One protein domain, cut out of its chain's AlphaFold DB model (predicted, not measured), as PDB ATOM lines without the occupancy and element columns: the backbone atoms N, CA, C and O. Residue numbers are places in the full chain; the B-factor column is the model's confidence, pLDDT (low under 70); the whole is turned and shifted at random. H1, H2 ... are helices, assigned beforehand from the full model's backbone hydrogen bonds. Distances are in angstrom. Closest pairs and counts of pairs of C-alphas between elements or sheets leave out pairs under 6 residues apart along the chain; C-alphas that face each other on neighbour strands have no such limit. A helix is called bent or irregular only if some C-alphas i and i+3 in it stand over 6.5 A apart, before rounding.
ATOM      1  N   THR A  54     560.027 321.004 398.047       96.06
ATOM      2  CA  THR A  54     560.783 320.050 397.222       96.06
ATOM      3  C   THR A  54     562.007 320.726 396.603       96.06
ATOM      4  O   THR A  54     562.007 321.936 396.372       96.06
ATOM      5  N   LEU A  55     563.023 319.945 396.223       95.44
ATOM      6  CA  LEU A  55     564.204 320.471 395.526       95.44
ATOM      7  C   LEU A  55     563.837 321.273 394.263       95.44
ATOM      8  O   LEU A  55     564.422 322.322 393.999       95.44
ATOM      9  N   ILE A  56     562.842 320.810 393.498       96.06
ATOM     10  CA  ILE A  56     562.369 321.508 392.295       96.06
ATOM     11  C   ILE A  56     561.753 322.859 392.670       96.06
ATOM     12  O   ILE A  56     562.044 323.861 392.018       96.06
ATOM     13  N   SER A  57     560.945 322.912 393.730       93.00
ATOM     14  CA  SER A  57     560.370 324.160 394.245       93.00
ATOM     15  C   SER A  57     561.450 325.138 394.714       93.00
ATOM     16  O   SER A  57     561.350 326.325 394.423       93.00
ATOM     17  N   ILE A  58     562.505 324.643 395.367       94.38
ATOM     18  CA  ILE A  58     563.650 325.442 395.824       94.38
ATOM     19  C   ILE A  58     564.397 326.063 394.638       94.38
ATOM     20  O   ILE A  58     564.586 327.278 394.592       94.38
ATOM     21  N   ILE A  59     564.779 325.250 393.647       96.62
ATOM     22  CA  ILE A  59     565.465 325.729 392.434       96.62
ATOM     23  C   ILE A  59     564.578 326.726 391.686       96.62
ATOM     24  O   ILE A  59     565.056 327.752 391.195       96.62
ATOM     25  N   SER A  60     563.275 326.448 391.631       94.75
ATOM     26  CA  SER A  60     562.316 327.325 390.975       94.75
ATOM     27  C   SER A  60     562.234 328.676 391.682       94.75
ATOM     28  O   SER A  60     562.371 329.696 391.021       94.75
ATOM     29  N   ALA A  61     562.093 328.698 393.009       93.19
ATOM     30  CA  ALA A  61     561.974 329.925 393.795       93.19
ATOM     31  C   ALA A  61     563.266 330.757 393.823       93.19
ATOM     32  O   ALA A  61     563.203 331.982 393.827       93.19
ATOM     33  N   ILE A  62     564.442 330.122 393.842       96.62
ATOM     34  CA  ILE A  62     565.721 330.843 393.958       96.62
ATOM     35  C   ILE A  62     566.280 331.258 392.604       96.62
ATOM     36  O   ILE A  62     566.920 332.299 392.521       96.62
ATOM     37  N   VAL A  63     566.089 330.462 391.552       97.06
ATOM     38  CA  VAL A  63     566.789 330.673 390.277       97.06
ATOM     39  C   VAL A  63     565.812 330.982 389.158       97.06
ATOM     40  O   VAL A  63     565.894 332.045 388.546       97.06
ATOM     41  N   ILE A  64     564.880 330.067 388.884       95.38
ATOM     42  CA  ILE A  64     564.032 330.159 387.688       95.38
ATOM     43  C   ILE A  64     563.089 331.361 387.790       95.38
ATOM     44  O   ILE A  64     563.033 332.164 386.860       95.38
ATOM     45  N   ALA A  65     562.393 331.513 388.917       92.75
ATOM     46  CA  ALA A  65     561.460 332.606 389.147       92.75
ATOM     47  C   ALA A  65     562.168 333.971 389.094       92.75
ATOM     48  O   ALA A  65     561.786 334.756 388.233       92.75
ATOM     49  N   PRO A  66     563.268 334.244 389.829       96.19
ATOM     50  CA  PRO A  66     563.984 335.515 389.698       96.19
ATOM     51  C   PRO A  66     564.459 335.831 388.278       96.19
ATOM     52  O   PRO A  66     564.339 336.973 387.837       96.19
ATOM     53  N   ILE A  67     564.958 334.842 387.526       94.88
ATOM     54  CA  ILE A  67     565.353 335.051 386.125       94.88
ATOM     55  C   ILE A  67     564.143 335.462 385.288       94.88
ATOM     56  O   ILE A  67     564.228 336.449 384.554       94.88
ATOM     57  N   LEU A  68     563.032 334.727 385.377       91.00
ATOM     58  CA  LEU A  68     561.829 335.002 384.594       91.00
ATOM     59  C   LEU A  68     561.191 336.330 384.998       91.00
ATOM     60  O   LEU A  68     560.911 337.155 384.137       91.00
ATOM     61  N   GLU A  69     561.003 336.563 386.289       91.00
ATOM     62  CA  GLU A  69     560.362 337.755 386.829       91.00
ATOM     63  C   GLU A  69     561.179 339.009 386.508       91.00
ATOM     64  O   GLU A  69     560.637 339.980 385.985       91.00
ATOM     65  N   GLU A  70     562.493 339.005 386.727       93.62
ATOM     66  CA  GLU A  70     563.317 340.155 386.356       93.62
ATOM     67  C   GLU A  70     563.379 340.340 384.837       93.62
ATOM     68  O   GLU A  70     563.279 341.465 384.347       93.62
ATOM     69  N   SER A  71     563.484 339.259 384.064       89.69
ATOM     70  CA  SER A  71     563.517 339.369 382.602       89.69
ATOM     71  C   SER A  71     562.207 339.906 382.045       89.69
ATOM     72  O   SER A  71     562.248 340.754 381.166       89.69
ATOM     73  N   ILE A  72     561.060 339.468 382.564       84.62
ATOM     74  CA  ILE A  72     559.738 339.917 382.129       84.62
ATOM     75  C   ILE A  72     559.501 341.338 382.625       84.62
ATOM     76  O   ILE A  72     559.382 342.257 381.821       84.62
ATOM     77  N   PHE A  73     559.482 341.549 383.940       84.31
ATOM     78  CA  PHE A  73     558.982 342.797 384.510       84.31
ATOM     79  C   PHE A  73     559.929 343.986 384.295       84.31
ATOM     80  O   PHE A  73     559.550 345.147 384.469       84.31
ATOM     81  N   ARG A  74     561.216 343.719 384.044       86.62
ATOM     82  CA  ARG A  74     562.254 344.758 383.980       86.62
ATOM     83  C   ARG A  74     562.866 344.855 382.585       86.62
ATOM     84  O   ARG A  74     563.805 345.633 382.390       86.62
ATOM     85  N   TRP A  75     562.315 344.141 381.595       80.50
ATOM     86  CA  TRP A  75     562.723 344.274 380.194       80.50
ATOM     87  C   TRP A  75     562.596 345.717 379.717       80.50
ATOM     88  O   TRP A  75     563.528 346.269 379.141       80.50
ATOM     89  N   VAL A  76     561.466 346.359 380.008       75.56
ATOM     90  CA  VAL A  76     561.141 347.694 379.487       75.56
ATOM     91  C   VAL A  76     562.143 348.773 379.875       75.56
ATOM     92  O   VAL A  76     562.305 349.764 379.173       75.56
ATOM     93  N   LEU A  77     562.873 348.548 380.966       80.44
ATOM     94  CA  LEU A  77     563.884 349.469 381.463       80.44
ATOM     95  C   LEU A  77     565.178 349.429 380.616       80.44
ATOM     96  O   LEU A  77     566.126 350.134 380.941       80.44
ATOM     97  N   LEU A  78     565.238 348.617 379.542       73.00
ATOM     98  CA  LEU A  78     566.373 348.530 378.610       73.00
ATOM     99  C   LEU A  78     566.406 349.624 377.543       73.00
ATOM    100  O   LEU A  78     567.492 350.099 377.218       73.00
ATOM    101  N   LYS A  79     565.264 349.949 376.924       66.56
ATOM    102  CA  LYS A  79     565.199 350.832 375.748       66.56
ATOM    103  C   LYS A  79     563.855 351.551 375.676       66.56
ATOM    104  O   LYS A  79     562.811 350.905 375.746       66.56
ATOM    105  N   ASN A  80     563.901 352.863 375.440       64.44
ATOM    106  CA  ASN A  80     562.719 353.729 375.368       64.44
ATOM    107  C   ASN A  80     561.717 353.306 374.279       64.44
ATOM    108  O   ASN A  80     560.523 353.510 374.427       64.44
ATOM    109  N   GLU A  81     562.170 352.670 373.201       65.88
ATOM    110  CA  GLU A  81     561.300 352.297 372.075       65.88
ATOM    111  C   GLU A  81     560.406 351.076 372.367       65.88
ATOM    112  O   GLU A  81     559.349 350.911 371.762       65.88
ATOM    113  N   MET A  82     560.779 350.232 373.338       65.75
ATOM    114  CA  MET A  82     560.043 348.996 373.671       65.75
ATOM    115  C   MET A  82     558.900 349.216 374.673       65.75
ATOM    116  O   MET A  82     558.110 348.313 374.953       65.75
ATOM    117  N   ILE A  83     558.795 350.438 375.187       66.81
ATOM    118  CA  ILE A  83     557.836 350.897 376.194       66.81
ATOM    119  C   ILE A  83     556.384 350.628 375.804       66.81
ATOM    120  O   ILE A  83     555.604 350.139 376.623       66.81
ATOM    121  N   LYS A  84     556.026 350.887 374.544       66.06
ATOM    122  CA  LYS A  84     554.653 350.704 374.061       66.06
ATOM    123  C   LYS A  84     554.250 349.233 374.082       66.06
ATOM    124  O   LYS A  84     553.177 348.901 374.566       66.06
ATOM    125  N   TYR A  85     555.134 348.353 373.613       68.38
ATOM    126  CA  TYR A  85     554.892 346.909 373.535       68.38
ATOM    127  C   TYR A  85     554.829 346.251 374.909       68.38
ATOM    128  O   TYR A  85     554.073 345.305 375.117       68.38
ATOM    129  N   TYR A  86     555.586 346.778 375.867       68.88
ATOM    130  CA  TYR A  86     555.660 346.205 377.197       68.88
ATOM    131  C   TYR A  86     554.346 346.286 377.979       68.88
ATOM    132  O   TYR A  86     553.991 345.318 378.647       68.88
ATOM    133  N   LEU A  87     553.583 347.381 377.864       65.12
ATOM    134  CA  LEU A  87     552.263 347.434 378.501       65.12
ATOM    135  C   LEU A  87     551.302 346.405 377.906       65.12
ATOM    136  O   LEU A  87     550.544 345.810 378.663       65.12
ATOM    137  N   TYR A  88     551.361 346.142 376.598       66.31
ATOM    138  CA  TYR A  88     550.561 345.076 375.991       66.31
ATOM    139  C   TYR A  88     550.988 343.692 376.492       66.31
ATOM    140  O   TYR A  88     550.132 342.873 376.799       66.31
ATOM    141  N   ILE A  89     552.293 343.443 376.649       68.50
ATOM    142  CA  ILE A  89     552.809 342.171 377.179       68.50
ATOM    143  C   ILE A  89     552.403 341.975 378.646       68.50
ATOM    144  O   ILE A  89     551.918 340.905 379.001       68.50
ATOM    145  N   LEU A  90     552.554 343.000 379.490       66.50
ATOM    146  CA  LEU A  90     552.097 342.979 380.884       66.50
ATOM    147  C   LEU A  90     550.596 342.738 380.983       66.50
ATOM    148  O   LEU A  90     550.147 341.918 381.776       66.50
ATOM    149  N   TYR A  91     549.831 343.435 380.150       65.31
ATOM    150  CA  TYR A  91     548.389 343.292 380.058       65.31
ATOM    151  C   TYR A  91     547.997 341.858 379.682       65.31
ATOM    152  O   TYR A  91     547.175 341.245 380.360       65.31
ATOM    153  N   SER A  92     548.638 341.278 378.664       64.62
ATOM    154  CA  SER A  92     548.416 339.886 378.265       64.62
ATOM    155  C   SER A  92     548.835 338.895 379.352       64.62
ATOM    156  O   SER A  92     548.093 337.958 379.632       64.62
ATOM    157  N   LEU A  93     549.977 339.106 380.012       67.25
ATOM    158  CA  LEU A  93     550.432 338.260 381.116       67.25
ATOM    159  C   LEU A  93     549.475 338.312 382.302       67.25
ATOM    160  O   LEU A  93     549.199 337.281 382.900       67.25
ATOM    161  N   CYS A  94     548.919 339.477 382.617       64.62
ATOM    162  CA  CYS A  94     547.938 339.606 383.685       64.62
ATOM    163  C   CYS A  94     546.599 338.939 383.356       64.62
ATOM    164  O   CYS A  94     545.957 338.429 384.264       64.62
ATOM    165  N   ILE A  95     546.203 338.875 382.083       62.19
ATOM    166  CA  ILE A  95     545.025 338.105 381.652       62.19
ATOM    167  C   ILE A  95     545.299 336.595 381.713       62.19
ATOM    168  O   ILE A  95     544.431 335.829 382.114       62.19
ATOM    169  N   ILE A  96     546.504 336.158 381.330       59.81
ATOM    170  CA  ILE A  96     546.867 334.732 381.265       59.81
ATOM    171  C   ILE A  96     547.143 334.149 382.657       59.81
ATOM    172  O   ILE A  96     546.757 333.016 382.937       59.81
ATOM    173  N   LEU A  97     547.822 334.898 383.530       60.38
ATOM    174  CA  LEU A  97     548.278 334.415 384.837       60.38
ATOM    175  C   LEU A  97     547.214 334.524 385.941       60.38
ATOM    176  O   LEU A  97     547.398 333.940 387.007       60.38
ATOM    177  N   PHE A  98     546.101 335.229 385.707       60.12
ATOM    178  CA  PHE A  98     545.033 335.396 386.696       60.12
ATOM    179  C   PHE A  98     543.689 334.916 386.167       60.12
ATOM    180  O   PHE A  98     542.972 335.626 385.470       60.12
ATOM    181  N   ILE A  99     543.343 333.693 386.567       54.56
ATOM    182  CA  ILE A  99     542.081 333.026 386.226       54.56
ATOM    183  C   ILE A  99     540.903 333.588 387.053       54.56
ATOM    184  O   ILE A  99     539.749 333.459 386.650       54.56
ATOM    185  N   ASP A 100     541.165 334.258 388.183       66.12
ATOM    186  CA  ASP A 100     540.115 334.943 388.944       66.12
ATOM    187  C   ASP A 100     539.682 336.238 388.240       66.12
ATOM    188  O   ASP A 100     540.439 337.209 388.140       66.12
ATOM    189  N   VAL A 101     538.428 336.247 387.779       65.31
ATOM    190  CA  VAL A 101     537.809 337.337 387.008       65.31
ATOM    191  C   VAL A 101     537.937 338.683 387.727       65.31
ATOM    192  O   VAL A 101     538.190 339.698 387.083       65.31
ATOM    193  N   ASN A 102     537.823 338.710 389.058       67.00
ATOM    194  CA  ASN A 102     537.875 339.957 389.822       67.00
ATOM    195  C   ASN A 102     539.279 340.572 389.812       67.00
ATOM    196  O   ASN A 102     539.440 341.767 389.556       67.00
ATOM    197  N   THR A 103     540.301 339.750 390.039       65.94
ATOM    198  CA  THR A 103     541.703 340.186 389.992       65.94
ATOM    199  C   THR A 103     542.106 340.598 388.574       65.94
ATOM    200  O   THR A 103     542.740 341.641 388.388       65.94
ATOM    201  N   GLY A 104     541.652 339.846 387.566       69.56
ATOM    202  CA  GLY A 104     541.835 340.184 386.154       69.56
ATOM    203  C   GLY A 104     541.231 341.543 385.783       69.56
ATOM    204  O   GLY A 104     541.897 342.343 385.131       69.56
ATOM    205  N   VAL A 105     540.016 341.858 386.251       69.75
ATOM    206  CA  VAL A 105     539.352 343.153 385.998       69.75
ATOM    207  C   VAL A 105     540.083 344.322 386.667       69.75
ATOM    208  O   VAL A 105     540.232 345.381 386.056       69.75
ATOM    209  N   ILE A 106     540.581 344.159 387.897       71.00
ATOM    210  CA  ILE A 106     541.359 345.213 388.572       71.00
ATOM    211  C   ILE A 106     542.642 345.512 387.789       71.00
ATOM    212  O   ILE A 106     542.943 346.676 387.515       71.00
ATOM    213  N   LEU A 107     543.369 344.468 387.384       70.06
ATOM    214  CA  LEU A 107     544.581 344.599 386.575       70.06
ATOM    215  C   LEU A 107     544.269 345.252 385.224       70.06
ATOM    216  O   LEU A 107     544.940 346.205 384.831       70.06
ATOM    217  N   LEU A 108     543.205 344.807 384.557       70.50
ATOM    218  CA  LEU A 108     542.710 345.357 383.298       70.50
ATOM    219  C   LEU A 108     542.483 346.873 383.384       70.50
ATOM    220  O   LEU A 108     542.999 347.622 382.549       70.50
ATOM    221  N   LEU A 109     541.731 347.334 384.387       73.75
ATOM    222  CA  LEU A 109     541.457 348.757 384.596       73.75
ATOM    223  C   LEU A 109     542.744 349.534 384.891       73.75
ATOM    224  O   LEU A 109     542.958 350.611 384.331       73.75
ATOM    225  N   PHE A 110     543.624 348.966 385.718       72.25
ATOM    226  CA  PHE A 110     544.888 349.585 386.095       72.25
ATOM    227  C   PHE A 110     545.807 349.797 384.879       72.25
ATOM    228  O   PHE A 110     546.254 350.917 384.625       72.25
ATOM    229  N   PHE A 111     546.023 348.760 384.065       72.81
ATOM    230  CA  PHE A 111     546.831 348.865 382.847       72.81
ATOM    231  C   PHE A 111     546.188 349.732 381.772       72.81
ATOM    232  O   PHE A 111     546.904 350.458 381.085       72.81
ATOM    233  N   SER A 112     544.857 349.714 381.647       70.00
ATOM    234  CA  SER A 112     544.149 350.596 380.710       70.00
ATOM    235  C   SER A 112     544.360 352.067 381.078       70.00
ATOM    236  O   SER A 112     544.647 352.887 380.208       70.00
ATOM    237  N   GLY A 113     544.321 352.403 382.373       73.00
ATOM    238  CA  GLY A 113     544.689 353.733 382.866       73.00
ATOM    239  C   GLY A 113     546.146 354.097 382.563       73.00
ATOM    240  O   GLY A 113     546.419 355.205 382.098       73.00
ATOM    241  N   GLY A 114     547.075 353.154 382.750       69.94
ATOM    242  CA  GLY A 114     548.486 353.317 382.385       69.94
ATOM    243  C   GLY A 114     548.689 353.609 380.894       69.94
ATOM    244  O   GLY A 114     549.360 354.576 380.541       69.94
ATOM    245  N   LEU A 115     548.046 352.834 380.017       71.25
ATOM    246  CA  LEU A 115     548.076 353.026 378.562       71.25
ATOM    247  C   LEU A 115     547.528 354.401 378.149       71.25
ATOM    248  O   LEU A 115     548.134 355.083 377.322       71.25
ATOM    249  N   LEU A 116     546.417 354.839 378.752       72.75
ATOM    250  CA  LEU A 116     545.827 356.157 378.485       72.75
ATOM    251  C   LEU A 116     546.746 357.305 378.912       72.75
ATOM    252  O   LEU A 116     546.837 358.313 378.207       72.75
ATOM    253  N   LEU A 117     547.434 357.163 380.048       69.62
ATOM    254  CA  LEU A 117     548.432 358.135 380.492       69.62
ATOM    255  C   LEU A 117     549.614 358.185 379.523       69.62
ATOM    256  O   LEU A 117     550.022 359.276 379.136       69.62
ATOM    257  N   LEU A 118     550.116 357.034 379.069       69.38
ATOM    258  CA  LEU A 118     551.221 356.989 378.110       69.38
ATOM    259  C   LEU A 118     550.865 357.610 376.760       69.38
ATOM    260  O   LEU A 118     551.704 358.289 376.181       69.38
ATOM    261  N   HIS A 119     549.629 357.452 376.281       69.44
ATOM    262  CA  HIS A 119     549.207 358.061 375.018       69.44
ATOM    263  C   HIS A 119     549.271 359.600 375.041       69.44
ATOM    264  O   HIS A 119     549.416 360.237 374.001       69.44
ATOM    265  N   LYS A 120     549.184 360.212 376.229       68.81
ATOM    266  CA  LYS A 120     549.240 361.671 376.404       68.81
ATOM    267  C   LYS A 120     550.649 362.213 376.633       68.81
ATOM    268  O   LYS A 120     550.832 363.430 376.614       68.81
ATOM    269  N   VAL A 121     551.633 361.354 376.888       66.94
ATOM    270  CA  VAL A 121     552.976 361.772 377.294       66.94
ATOM    271  C   VAL A 121     553.959 361.529 376.150       66.94
ATOM    272  O   VAL A 121     553.967 360.469 375.535       66.94
ATOM    273  N   LYS A 122     554.811 362.520 375.857       65.50
ATOM    274  CA  LYS A 122     555.875 362.371 374.853       65.50
ATOM    275  C   LYS A 122     556.817 361.232 375.251       65.50
ATOM    276  O   LYS A 122     557.272 361.198 376.394       65.50
ATOM    277  N   GLU A 123     557.140 360.370 374.286       63.03
ATOM    278  CA  GLU A 123     557.902 359.116 374.444       63.03
ATOM    279  C   GLU A 123     559.251 359.262 375.163       63.03
ATOM    280  O   GLU A 123     559.726 358.313 375.777       63.03
ATOM    281  N   GLU A 124     559.839 360.457 375.170       64.88
ATOM    282  CA  GLU A 124     561.147 360.721 375.777       64.88
ATOM    283  C   GLU A 124     561.087 361.311 377.194       64.88
ATOM    284  O   GLU A 124     562.117 361.674 377.765       64.88
ATOM    285  N   SER A 125     559.903 361.445 377.797       71.31
ATOM    286  CA  SER A 125     559.821 362.072 379.119       71.31
ATOM    287  C   SER A 125     560.338 361.152 380.234       71.31
ATOM    288  O   SER A 125     560.018 359.965 380.304       71.31
ATOM    289  N   SER A 126     561.056 361.739 381.194       78.31
ATOM    290  CA  SER A 126     561.440 361.068 382.444       78.31
ATOM    291  C   SER A 126     560.233 360.541 383.230       78.31
ATOM    292  O   SER A 126     560.358 359.572 383.974       78.31
ATOM    293  N   LEU A 127     559.050 361.135 383.039       79.38
ATOM    294  CA  LEU A 127     557.802 360.682 383.647       79.38
ATOM    295  C   LEU A 127     557.435 359.261 383.208       79.38
ATOM    296  O   LEU A 127     557.075 358.449 384.054       79.38
ATOM    297  N   ILE A 128     557.566 358.946 381.916       75.81
ATOM    298  CA  ILE A 128     557.255 357.612 381.383       75.81
ATOM    299  C   ILE A 128     558.120 356.551 382.068       75.81
ATOM    300  O   ILE A 128     557.618 355.510 382.486       75.81
ATOM    301  N   PHE A 129     559.406 356.836 382.247       79.81
ATOM    302  CA  PHE A 129     560.323 355.938 382.939       79.81
ATOM    303  C   PHE A 129     559.869 355.630 384.378       79.81
ATOM    304  O   PHE A 129     559.810 354.465 384.771       79.81
ATOM    305  N   TYR A 130     559.475 356.650 385.152       84.38
ATOM    306  CA  TYR A 130     558.957 356.441 386.511       84.38
ATOM    307  C   TYR A 130     557.622 355.696 386.530       84.38
ATOM    308  O   TYR A 130     557.401 354.871 387.417       84.38
ATOM    309  N   VAL A 131     556.759 355.942 385.542       81.69
ATOM    310  CA  VAL A 131     555.518 355.184 385.353       81.69
ATOM    311  C   VAL A 131     555.845 353.700 385.165       81.69
ATOM    312  O   VAL A 131     555.274 352.873 385.865       81.69
ATOM    313  N   PHE A 132     556.820 353.333 384.333       81.44
ATOM    314  CA  PHE A 132     557.187 351.921 384.166       81.44
ATOM    315  C   PHE A 132     557.758 351.267 385.411       81.44
ATOM    316  O   PHE A 132     557.413 350.123 385.696       81.44
ATOM    317  N   ILE A 133     558.591 351.982 386.166       87.81
ATOM    318  CA  ILE A 133     559.076 351.491 387.460       87.81
ATOM    319  C   ILE A 133     557.890 351.220 388.394       87.81
ATOM    320  O   ILE A 133     557.814 350.153 389.000       87.81
ATOM    321  N   PHE A 134     556.949 352.162 388.480       88.31
ATOM    322  CA  PHE A 134     555.765 352.054 389.329       88.31
ATOM    323  C   PHE A 134     554.862 350.885 388.925       88.31
ATOM    324  O   PHE A 134     554.537 350.038 389.756       88.31
ATOM    325  N   PHE A 135     554.497 350.800 387.645       83.00
ATOM    326  CA  PHE A 135     553.657 349.722 387.129       83.00
ATOM    327  C   PHE A 135     554.351 348.366 387.250       83.00
ATOM    328  O   PHE A 135     553.726 347.423 387.717       83.00
ATOM    329  N   GLY A 136     555.644 348.270 386.923       84.69
ATOM    330  CA  GLY A 136     556.414 347.035 387.073       84.69
ATOM    331  C   GLY A 136     556.448 346.538 388.519       84.69
ATOM    332  O   GLY A 136     556.214 345.357 388.759       84.69
ATOM    333  N   ALA A 137     556.663 347.430 389.490       91.62
ATOM    334  CA  ALA A 137     556.653 347.079 390.909       91.62
ATOM    335  C   ALA A 137     555.256 346.657 391.405       91.62
ATOM    336  O   ALA A 137     555.136 345.697 392.170       91.62
ATOM    337  N   ILE A 138     554.191 347.326 390.948       89.12
ATOM    338  CA  ILE A 138     552.816 346.941 391.292       89.12
ATOM    339  C   ILE A 138     552.456 345.598 390.681       89.12
ATOM    340  O   ILE A 138     551.981 344.732 391.406       89.12
ATOM    341  N   THR A 139     552.709 345.376 389.391       84.38
ATOM    342  CA  THR A 139     552.427 344.077 388.775       84.38
ATOM    343  C   THR A 139     553.201 342.976 389.472       84.38
ATOM    344  O   THR A 139     552.603 341.973 389.852       84.38
ATOM    345  N   PHE A 140     554.490 343.208 389.731       90.00
ATOM    346  CA  PHE A 140     555.312 342.306 390.524       90.00
ATOM    347  C   PHE A 140     554.694 342.004 391.889       90.00
ATOM    348  O   PHE A 140     554.792 340.886 392.360       90.00
ATOM    349  N   SER A 141     554.010 342.949 392.526       91.56
ATOM    350  CA  SER A 141     553.321 342.667 393.788       91.56
ATOM    351  C   SER A 141     552.072 341.823 393.585       91.56
ATOM    352  O   SER A 141     551.836 340.855 394.301       91.56
ATOM    353  N   LEU A 142     551.270 342.178 392.584       87.19
ATOM    354  CA  LEU A 142     549.975 341.558 392.354       87.19
ATOM    355  C   LEU A 142     550.110 340.092 391.922       87.19
ATOM    356  O   LEU A 142     549.297 339.287 392.367       87.19
ATOM    357  N   ILE A 143     551.139 339.707 391.144       85.62
ATOM    358  CA  ILE A 143     551.369 338.292 390.745       85.62
ATOM    359  C   ILE A 143     551.543 337.339 391.927       85.62
ATOM    360  O   ILE A 143     551.354 336.140 391.764       85.62
ATOM    361  N   HIS A 144     551.877 337.860 393.108       89.06
ATOM    362  CA  HIS A 144     552.069 337.054 394.306       89.06
ATOM    363  C   HIS A 144     550.771 336.830 395.096       89.06
ATOM    364  O   HIS A 144     550.764 336.023 396.022       89.06
ATOM    365  N   ILE A 145     549.655 337.476 394.728       87.69
ATOM    366  CA  ILE A 145     548.347 337.278 395.383       87.69
ATOM    367  C   ILE A 145     547.938 335.800 395.462       87.69
ATOM    368  O   ILE A 145     547.530 335.390 396.547       87.69
ATOM    369  N   PRO A 146     548.055 334.976 394.398       84.25
ATOM    370  CA  PRO A 146     547.658 333.566 394.458       84.25
ATOM    371  C   PRO A 146     548.491 332.727 395.436       84.25
ATOM    372  O   PRO A 146     548.079 331.633 395.808       84.25
ATOM    373  N   VAL A 147     549.667 333.218 395.844       84.31
ATOM    374  CA  VAL A 147     550.541 332.548 396.816       84.31
ATOM    375  C   VAL A 147     550.152 332.905 398.257       84.31
ATOM    376  O   VAL A 147     550.527 332.181 399.177       84.31
ATOM    377  N   ILE A 148     549.374 333.975 398.461       87.50
ATOM    378  CA  ILE A 148     548.889 334.412 399.774       87.50
ATOM    379  C   ILE A 148     547.564 333.706 400.082       87.50
ATOM    380  O   ILE A 148     546.547 333.924 399.422       87.50
ATOM    381  N   SER A 149     547.556 332.891 401.131       84.81
ATOM    382  CA  SER A 149     546.425 332.061 401.565       84.81
ATOM    383  C   SER A 149     545.403 332.809 402.435       84.81
ATOM    384  O   SER A 149     544.894 332.264 403.413       84.81
ATOM    385  N   GLY A 150     545.090 334.069 402.117       83.62
ATOM    386  CA  GLY A 150     544.172 334.862 402.934       83.62
ATOM    387  C   GLY A 150     542.685 334.633 402.699       83.62
ATOM    388  O   GLY A 150     542.246 334.165 401.652       83.62
ATOM    389  N   SER A 151     541.890 335.006 403.707       84.31
ATOM    390  CA  SER A 151     540.434 334.796 403.753       84.31
ATOM    391  C   SER A 151     539.634 335.707 402.817       84.31
ATOM    392  O   SER A 151     538.449 335.475 402.586       84.31
ATOM    393  N   SER A 152     540.251 336.765 402.282       90.06
ATOM    394  CA  SER A 152     539.608 337.673 401.331       90.06
ATOM    395  C   SER A 152     540.618 338.332 400.394       90.06
ATOM    396  O   SER A 152     541.759 338.604 400.775       90.06
ATOM    397  N   LEU A 153     540.160 338.701 399.191       85.88
ATOM    398  CA  LEU A 153     540.963 339.433 398.204       85.88
ATOM    399  C   LEU A 153     541.547 340.734 398.776       85.88
ATOM    400  O   LEU A 153     542.684 341.086 398.484       85.88
ATOM    401  N   ARG A 154     540.788 341.444 399.622       90.25
ATOM    402  CA  ARG A 154     541.243 342.696 400.242       90.25
ATOM    403  C   ARG A 154     542.467 342.479 401.133       90.25
ATOM    404  O   ARG A 154     543.398 343.274 401.071       90.25
ATOM    405  N   ILE A 155     542.460 341.424 401.947       91.00
ATOM    406  CA  ILE A 155     543.588 341.093 402.826       91.00
ATOM    407  C   ILE A 155     544.795 340.677 401.978       91.00
ATOM    408  O   ILE A 155     545.888 341.204 402.183       91.00
ATOM    409  N   ASN A 156     544.584 339.837 400.960       89.75
ATOM    410  CA  ASN A 156     545.653 339.419 400.050       89.75
ATOM    411  C   ASN A 156     546.286 340.607 399.324       89.75
ATOM    412  O   ASN A 156     547.502 340.664 399.203       89.75
ATOM    413  N   LEU A 157     545.485 341.587 398.891       90.19
ATOM    414  CA  LEU A 157     545.982 342.817 398.272       90.19
ATOM    415  C   LEU A 157     546.840 343.641 399.234       90.19
ATOM    416  O   LEU A 157     547.918 344.091 398.848       90.19
ATOM    417  N   ILE A 158     546.382 343.838 400.475       92.69
ATOM    418  CA  ILE A 158     547.134 344.591 401.491       92.69
ATOM    419  C   ILE A 158     548.491 343.933 401.732       92.69
ATOM    420  O   ILE A 158     549.509 344.626 401.742       92.69
ATOM    421  N   ILE A 159     548.517 342.611 401.888       93.25
ATOM    422  CA  ILE A 159     549.749 341.867 402.159       93.25
ATOM    423  C   ILE A 159     550.649 341.850 400.933       93.25
ATOM    424  O   ILE A 159     551.826 342.165 401.058       93.25
ATOM    425  N   ALA A 160     550.101 341.583 399.746       92.00
ATOM    426  CA  ALA A 160     550.866 341.573 398.506       92.00
ATOM    427  C   ALA A 160     551.564 342.917 398.271       92.00
ATOM    428  O   ALA A 160     552.769 342.969 398.031       92.00
ATOM    429  N   ILE A 161     550.822 344.019 398.394       93.81
ATOM    430  CA  ILE A 161     551.373 345.366 398.243       93.81
ATOM    431  C   ILE A 161     552.401 345.643 399.342       93.81
ATOM    432  O   ILE A 161     553.482 346.142 399.047       93.81
ATOM    433  N   SER A 162     552.106 345.307 400.597       94.88
ATOM    434  CA  SER A 162     553.018 345.605 401.706       94.88
ATOM    435  C   SER A 162     554.328 344.823 401.606       94.88
ATOM    436  O   SER A 162     555.371 345.404 401.886       94.88
ATOM    437  N   ALA A 163     554.282 343.555 401.188       94.12
ATOM    438  CA  ALA A 163     555.431 342.655 401.092       94.12
ATOM    439  C   ALA A 163     556.283 342.912 399.843       94.12
ATOM    440  O   ALA A 163     557.499 343.103 399.920       94.12
ATOM    441  N   PHE A 164     555.637 342.929 398.674       95.06
ATOM    442  CA  PHE A 164     556.324 342.803 397.391       95.06
ATOM    443  C   PHE A 164     556.542 344.144 396.683       95.06
ATOM    444  O   PHE A 164     557.474 344.260 395.884       95.06
ATOM    445  N   LEU A 165     555.758 345.187 396.991       95.50
ATOM    446  CA  LEU A 165     555.907 346.487 396.327       95.50
ATOM    447  C   LEU A 165     557.249 347.154 396.659       95.50
ATOM    448  O   LEU A 165     557.934 347.577 395.723       95.50
ATOM    449  N   PRO A 166     557.684 347.225 397.937       97.12
ATOM    450  CA  PRO A 166     558.953 347.862 398.282       97.12
ATOM    451  C   PRO A 166     560.158 347.184 397.618       97.12
ATOM    452  O   PRO A 166     561.009 347.865 397.040       97.12
ATOM    453  N   ILE A 167     560.208 345.847 397.635       97.12
ATOM    454  CA  ILE A 167     561.281 345.089 396.982       97.12
ATOM    455  C   ILE A 167     561.185 345.182 395.453       97.12
ATOM    456  O   ILE A 167     562.203 345.371 394.790       97.12
ATOM    457  N   GLY A 168     559.977 345.185 394.880       96.12
ATOM    458  CA  GLY A 168     559.760 345.372 393.447       96.12
ATOM    459  C   GLY A 168     560.258 346.727 392.932       96.12
ATOM    460  O   GLY A 168     560.854 346.793 391.850       96.12
ATOM    461  N   PHE A 169     560.080 347.799 393.715       96.06
ATOM    462  CA  PHE A 169     560.681 349.110 393.444       96.06
ATOM    463  C   PHE A 169     562.198 349.063 393.542       96.06
ATOM    464  O   PHE A 169     562.894 349.551 392.653       96.06
ATOM    465  N   PHE A 170     562.713 348.470 394.616       96.75
ATOM    466  CA  PHE A 170     564.143 348.393 394.862       96.75
ATOM    467  C   PHE A 170     564.886 347.640 393.750       96.75
ATOM    468  O   PHE A 170     565.871 348.154 393.223       96.75
ATOM    469  N   LEU A 171     564.367 346.493 393.305       96.00
ATOM    470  CA  LEU A 171     564.910 345.742 392.169       96.00
ATOM    471  C   LEU A 171     564.857 346.557 390.868       96.00
ATOM    472  O   LEU A 171     565.819 346.579 390.104       96.00
ATOM    473  N   SER A 172     563.806 347.353 390.658       93.94
ATOM    474  CA  SER A 172     563.735 348.273 389.512       93.94
ATOM    475  C   SER A 172     564.817 349.370 389.567       93.94
ATOM    476  O   SER A 172     565.392 349.741 388.541       93.94
ATOM    477  N   LEU A 173     565.171 349.863 390.760       93.25
ATOM    478  CA  LEU A 173     566.296 350.792 390.936       93.25
ATOM    479  C   LEU A 173     567.647 350.107 390.686       93.25
ATOM    480  O   LEU A 173     568.504 350.666 390.004       93.25
ATOM    481  N   ILE A 174     567.830 348.880 391.174       94.81
ATOM    482  CA  ILE A 174     569.042 348.091 390.915       94.81
ATOM    483  C   ILE A 174     569.207 347.839 389.418       94.81
ATOM    484  O   ILE A 174     570.287 348.060 388.867       94.81
ATOM    485  N   ARG A 175     568.127 347.462 388.731       93.44
ATOM    486  CA  ARG A 175     568.116 347.250 387.286       93.44
ATOM    487  C   ARG A 175     568.617 348.462 386.512       93.44
ATOM    488  O   ARG A 175     569.370 348.294 385.551       93.44
ATOM    489  N   THR A 176     568.151 349.647 386.890       89.56
ATOM    490  CA  THR A 176     568.417 350.899 386.167       89.56
ATOM    491  C   THR A 176     569.815 351.439 386.445       89.56
ATOM    492  O   THR A 176     570.409 352.063 385.572       89.56
ATOM    493  N   LYS A 177     570.366 351.157 387.630       91.12
ATOM    494  CA  LYS A 177     571.704 351.597 388.045       91.12
ATOM    495  C   LYS A 177     572.821 350.621 387.690       91.12
ATOM    496  O   LYS A 177     573.894 351.057 387.282       91.12
ATOM    497  N   PHE A 178     572.589 349.322 387.862       92.50
ATOM    498  CA  PHE A 178     573.630 348.293 387.779       92.50
ATOM    499  C   PHE A 178     573.392 347.278 386.657       92.50
ATOM    500  O   PHE A 178     574.348 346.691 386.159       92.50
ATOM    501  N   GLY A 179     572.148 347.088 386.212       91.88
ATOM    502  CA  GLY A 179     571.808 346.190 385.104       91.88
ATOM    503  C   GLY A 179     571.017 344.943 385.522       91.88
ATOM    504  O   GLY A 179     570.742 344.722 386.698       91.88
ATOM    505  N   LEU A 180     570.619 344.126 384.536       92.81
ATOM    506  CA  LEU A 180     569.710 342.984 384.734       92.81
ATOM    507  C   LEU A 180     570.322 341.905 385.615       92.81
ATOM    508  O   LEU A 180     569.667 341.425 386.527       92.81
ATOM    509  N   ILE A 181     571.584 341.561 385.347       95.38
ATOM    510  CA  ILE A 181     572.286 340.488 386.055       95.38
ATOM    511  C   ILE A 181     572.345 340.802 387.553       95.38
ATOM    512  O   ILE A 181     572.052 339.935 388.365       95.38
ATOM    513  N   TYR A 182     572.637 342.051 387.927       95.31
ATOM    514  CA  TYR A 182     572.642 342.462 389.331       95.31
ATOM    515  C   TYR A 182     571.251 342.395 389.966       95.31
ATOM    516  O   TYR A 182     571.146 341.984 391.116       95.31
ATOM    517  N   SER A 183     570.196 342.751 389.226       95.75
ATOM    518  CA  SER A 183     568.812 342.624 389.704       95.75
ATOM    519  C   SER A 183     568.440 341.161 389.959       95.75
ATOM    520  O   SER A 183     567.978 340.832 391.046       95.75
ATOM    521  N   ILE A 184     568.739 340.272 389.000       96.75
ATOM    522  CA  ILE A 184     568.513 338.822 389.117       96.75
ATOM    523  C   ILE A 184     569.262 338.266 390.325       96.75
ATOM    524  O   ILE A 184     568.650 337.643 391.182       96.75
ATOM    525  N   LEU A 185     570.570 338.520 390.426       97.62
ATOM    526  CA  LEU A 185     571.385 337.995 391.521       97.62
ATOM    527  C   LEU A 185     570.888 338.484 392.882       97.62
ATOM    528  O   LEU A 185     570.814 337.701 393.824       97.62
ATOM    529  N   LEU A 186     570.528 339.763 392.993       97.19
ATOM    530  CA  LEU A 186     570.033 340.312 394.249       97.19
ATOM    531  C   LEU A 186     568.667 339.737 394.626       97.19
ATOM    532  O   LEU A 186     568.414 339.502 395.803       97.19
ATOM    533  N   HIS A 187     567.817 339.460 393.640       97.88
ATOM    534  CA  HIS A 187     566.545 338.785 393.844       97.88
ATOM    535  C   HIS A 187     566.740 337.314 394.261       97.88
ATOM    536  O   HIS A 187     566.139 336.876 395.239       97.88
ATOM    537  N   CYS A 188     567.661 336.576 393.631       98.06
ATOM    538  CA  CYS A 188     568.063 335.241 394.089       98.06
ATOM    539  C   CYS A 188     568.501 335.266 395.562       98.06
ATOM    540  O   CYS A 188     568.029 334.469 396.369       98.06
ATOM    541  N   VAL A 189     569.379 336.209 395.925       97.88
ATOM    542  CA  VAL A 189     569.874 336.370 397.301       97.88
ATOM    543  C   VAL A 189     568.744 336.738 398.260       97.88
ATOM    544  O   VAL A 189     568.684 336.189 399.355       97.88
ATOM    545  N   TYR A 190     567.832 337.624 397.855       96.94
ATOM    546  CA  TYR A 190     566.650 337.965 398.643       96.94
ATOM    547  C   TYR A 190     565.830 336.717 398.971       96.94
ATOM    548  O   TYR A 190     565.567 336.457 400.141       96.94
ATOM    549  N   ASN A 191     565.515 335.896 397.965       96.00
ATOM    550  CA  ASN A 191     564.725 334.679 398.157       96.00
ATOM    551  C   ASN A 191     565.450 333.665 399.050       96.00
ATOM    552  O   ASN A 191     564.823 333.080 399.928       96.00
ATOM    553  N   VAL A 192     566.769 333.503 398.896       97.12
ATOM    554  CA  VAL A 192     567.571 332.660 399.798       97.12
ATOM    555  C   VAL A 192     567.477 333.153 401.240       97.12
ATOM    556  O   VAL A 192     567.263 332.340 402.137       97.12
ATOM    557  N   ILE A 193     567.626 334.459 401.480       96.38
ATOM    558  CA  ILE A 193     567.576 335.019 402.835       96.38
ATOM    559  C   ILE A 193     566.182 334.849 403.435       96.38
ATOM    560  O   ILE A 193     566.089 334.381 404.564       96.38
ATOM    561  N   ILE A 194     565.116 335.178 402.697       94.31
ATOM    562  CA  ILE A 194     563.741 335.016 403.188       94.31
ATOM    563  C   ILE A 194     563.485 333.557 403.579       94.31
ATOM    564  O   ILE A 194     563.127 333.299 404.723       94.31
ATOM    565  N   LEU A 195     563.765 332.599 402.688       93.50
ATOM    566  CA  LEU A 195     563.568 331.172 402.973       93.50
ATOM    567  C   LEU A 195     564.436 330.673 404.141       93.50
ATOM    568  O   LEU A 195     563.978 329.856 404.935       93.50
ATOM    569  N   SER A 196     565.669 331.177 404.273       94.81
ATOM    570  CA  SER A 196     566.568 330.809 405.379       94.81
ATOM    571  C   SER A 196     566.075 331.346 406.718       94.81
ATOM    572  O   SER A 196     566.131 330.646 407.720       94.81
ATOM    573  N   VAL A 197     565.619 332.600 406.754       92.50
ATOM    574  CA  VAL A 197     565.106 333.211 407.983       92.50
ATOM    575  C   VAL A 197     563.788 332.550 408.382       92.50
ATOM    576  O   VAL A 197     563.599 332.284 409.565       92.50
ATOM    577  N   ASN A 198     562.933 332.203 407.416       90.56
ATOM    578  CA  ASN A 198     561.701 331.460 407.675       90.56
ATOM    579  C   ASN A 198     561.966 330.141 408.410       90.56
ATOM    580  O   ASN A 198     561.244 329.846 409.346       90.56
ATOM    581  N   GLU A 199     563.021 329.403 408.047       90.94
ATOM    582  CA  GLU A 199     563.423 328.145 408.708       90.94
ATOM    583  C   GLU A 199     563.807 328.314 410.185       90.94
ATOM    584  O   GLU A 199     563.771 327.366 410.961       90.94
ATOM    585  N   VAL A 200     564.248 329.511 410.572       91.12
ATOM    586  CA  VAL A 200     564.683 329.800 411.946       91.12
ATOM    587  C   VAL A 200     563.545 330.396 412.772       91.12
ATOM    588  O   VAL A 200     563.505 330.210 413.987       91.12
ATOM    589  N   VAL A 201     562.662 331.165 412.133       87.94
ATOM    590  CA  VAL A 201     561.595 331.915 412.805       87.94
ATOM    591  C   VAL A 201     560.315 331.088 412.963       87.94
ATOM    592  O   VAL A 201     559.603 331.301 413.948       87.94
ATOM    593  N   TYR A 202     560.028 330.174 412.033       84.62
ATOM    594  CA  TYR A 202     558.795 329.381 411.962       84.62
ATOM    595  C   TYR A 202     559.082 327.884 412.018       84.62
ATOM    596  O   TYR A 202     558.293 327.183 412.692       84.62
TER     597      TYR A 202
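What this domain is: This is residues 54 to 202 of the 202 residues of the protein "CAAX prenyl protease-like protein" of Algoriphagus ratkowskyi (UniProt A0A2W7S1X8). Three long helices, H3, H4 and H5, stand side by side as a loose up-and-down bundle, and the bent helix H6 crosses H5 on its side away from H3. H7 folds back from H6b and packs on the bent helix H1, with residues 196 to 202 sticking out. The printed part has 149 residues with seven named helices, H1 to H7 in order, and no named strand; the class is all helix. It is compact, with a radius of gyration of the C-alphas of 15.8 A and spans of 50 by 37 by 23 A.

Where its parts are: The longest helix, H6, residues 153 to 177, was assigned as one helix by its hydrogen bonds but is bent: C-alphas 163 and 166 are 6.9 A apart. Its arms are H6a, residues 153 to 163, 15.1 A, and H6b, residues 166 to 177, 16.8 A, at a steep tilt of 44 degrees. H5 is residues 126 to 142, 24.7 A; H4 is residues 101 to 120, 28.9 A. H3, residues 80 to 97, 25.9 A, has a kink of 30 degrees near residue 87 and is irregular, with C-alphas 81 and 84 at 7.1 A. H2 is residues 75 to 78. H1, residues 55 to 73, also one helix by its hydrogen bonds, is bent, with C-alphas 62 and 65 at 6.7 A; its arms are H1a, residues 55 to 62, and H1b, residues 65 to 73. H1a begins at C-alpha 55 (564.204, 320.471, 395.526). H7, residues 180 to 201, 31.2 A, ends at C-alpha 201 (561.595, 331.915, 412.805).

How they stand to each other: H5 is the hub. It touches H6b, Ala 137 to Gly 168 being the closest C-alphas at 4.4 A, and, with residues 138 to 142 alone, H6a, Ser 141 to Ala 160 at 5.4 A. H4 and H5, a hairpin, only just touch, with 3 pairs of C-alphas within 8 A, the closest Leu 118 and Ile 128 at 6.9 A. H3 and H4, also a hairpin, touch at Ile 95 and Gly 104, 5.9 A. H2 touches H5 at Val 76 and Phe 132, 7.4 A. H7 touches H6b at Ser 183 and Arg 175, 5.3 A, H1b at Ile 184 and Pro 66, 5.6 A, and H1a at Cys 188 and Ile 62, 5.0 A. H5 and H7 are apart. In H1a, H1b, H5, H6a and H6b every O i to N i+4 pair is within hydrogen-bond range; the counts are 10 of 14 in H3, 15 of 16 in H4 and 17 of 18 in H7, and H2 is too short for such a pair.

The domain as a whole: The two farthest C-alphas, Lys 120 and Val 200, are 50.2 A apart. The printed part has no cut and no long link. Confidence is under 70 at residues 79 to 105, 114 and 117 to 124.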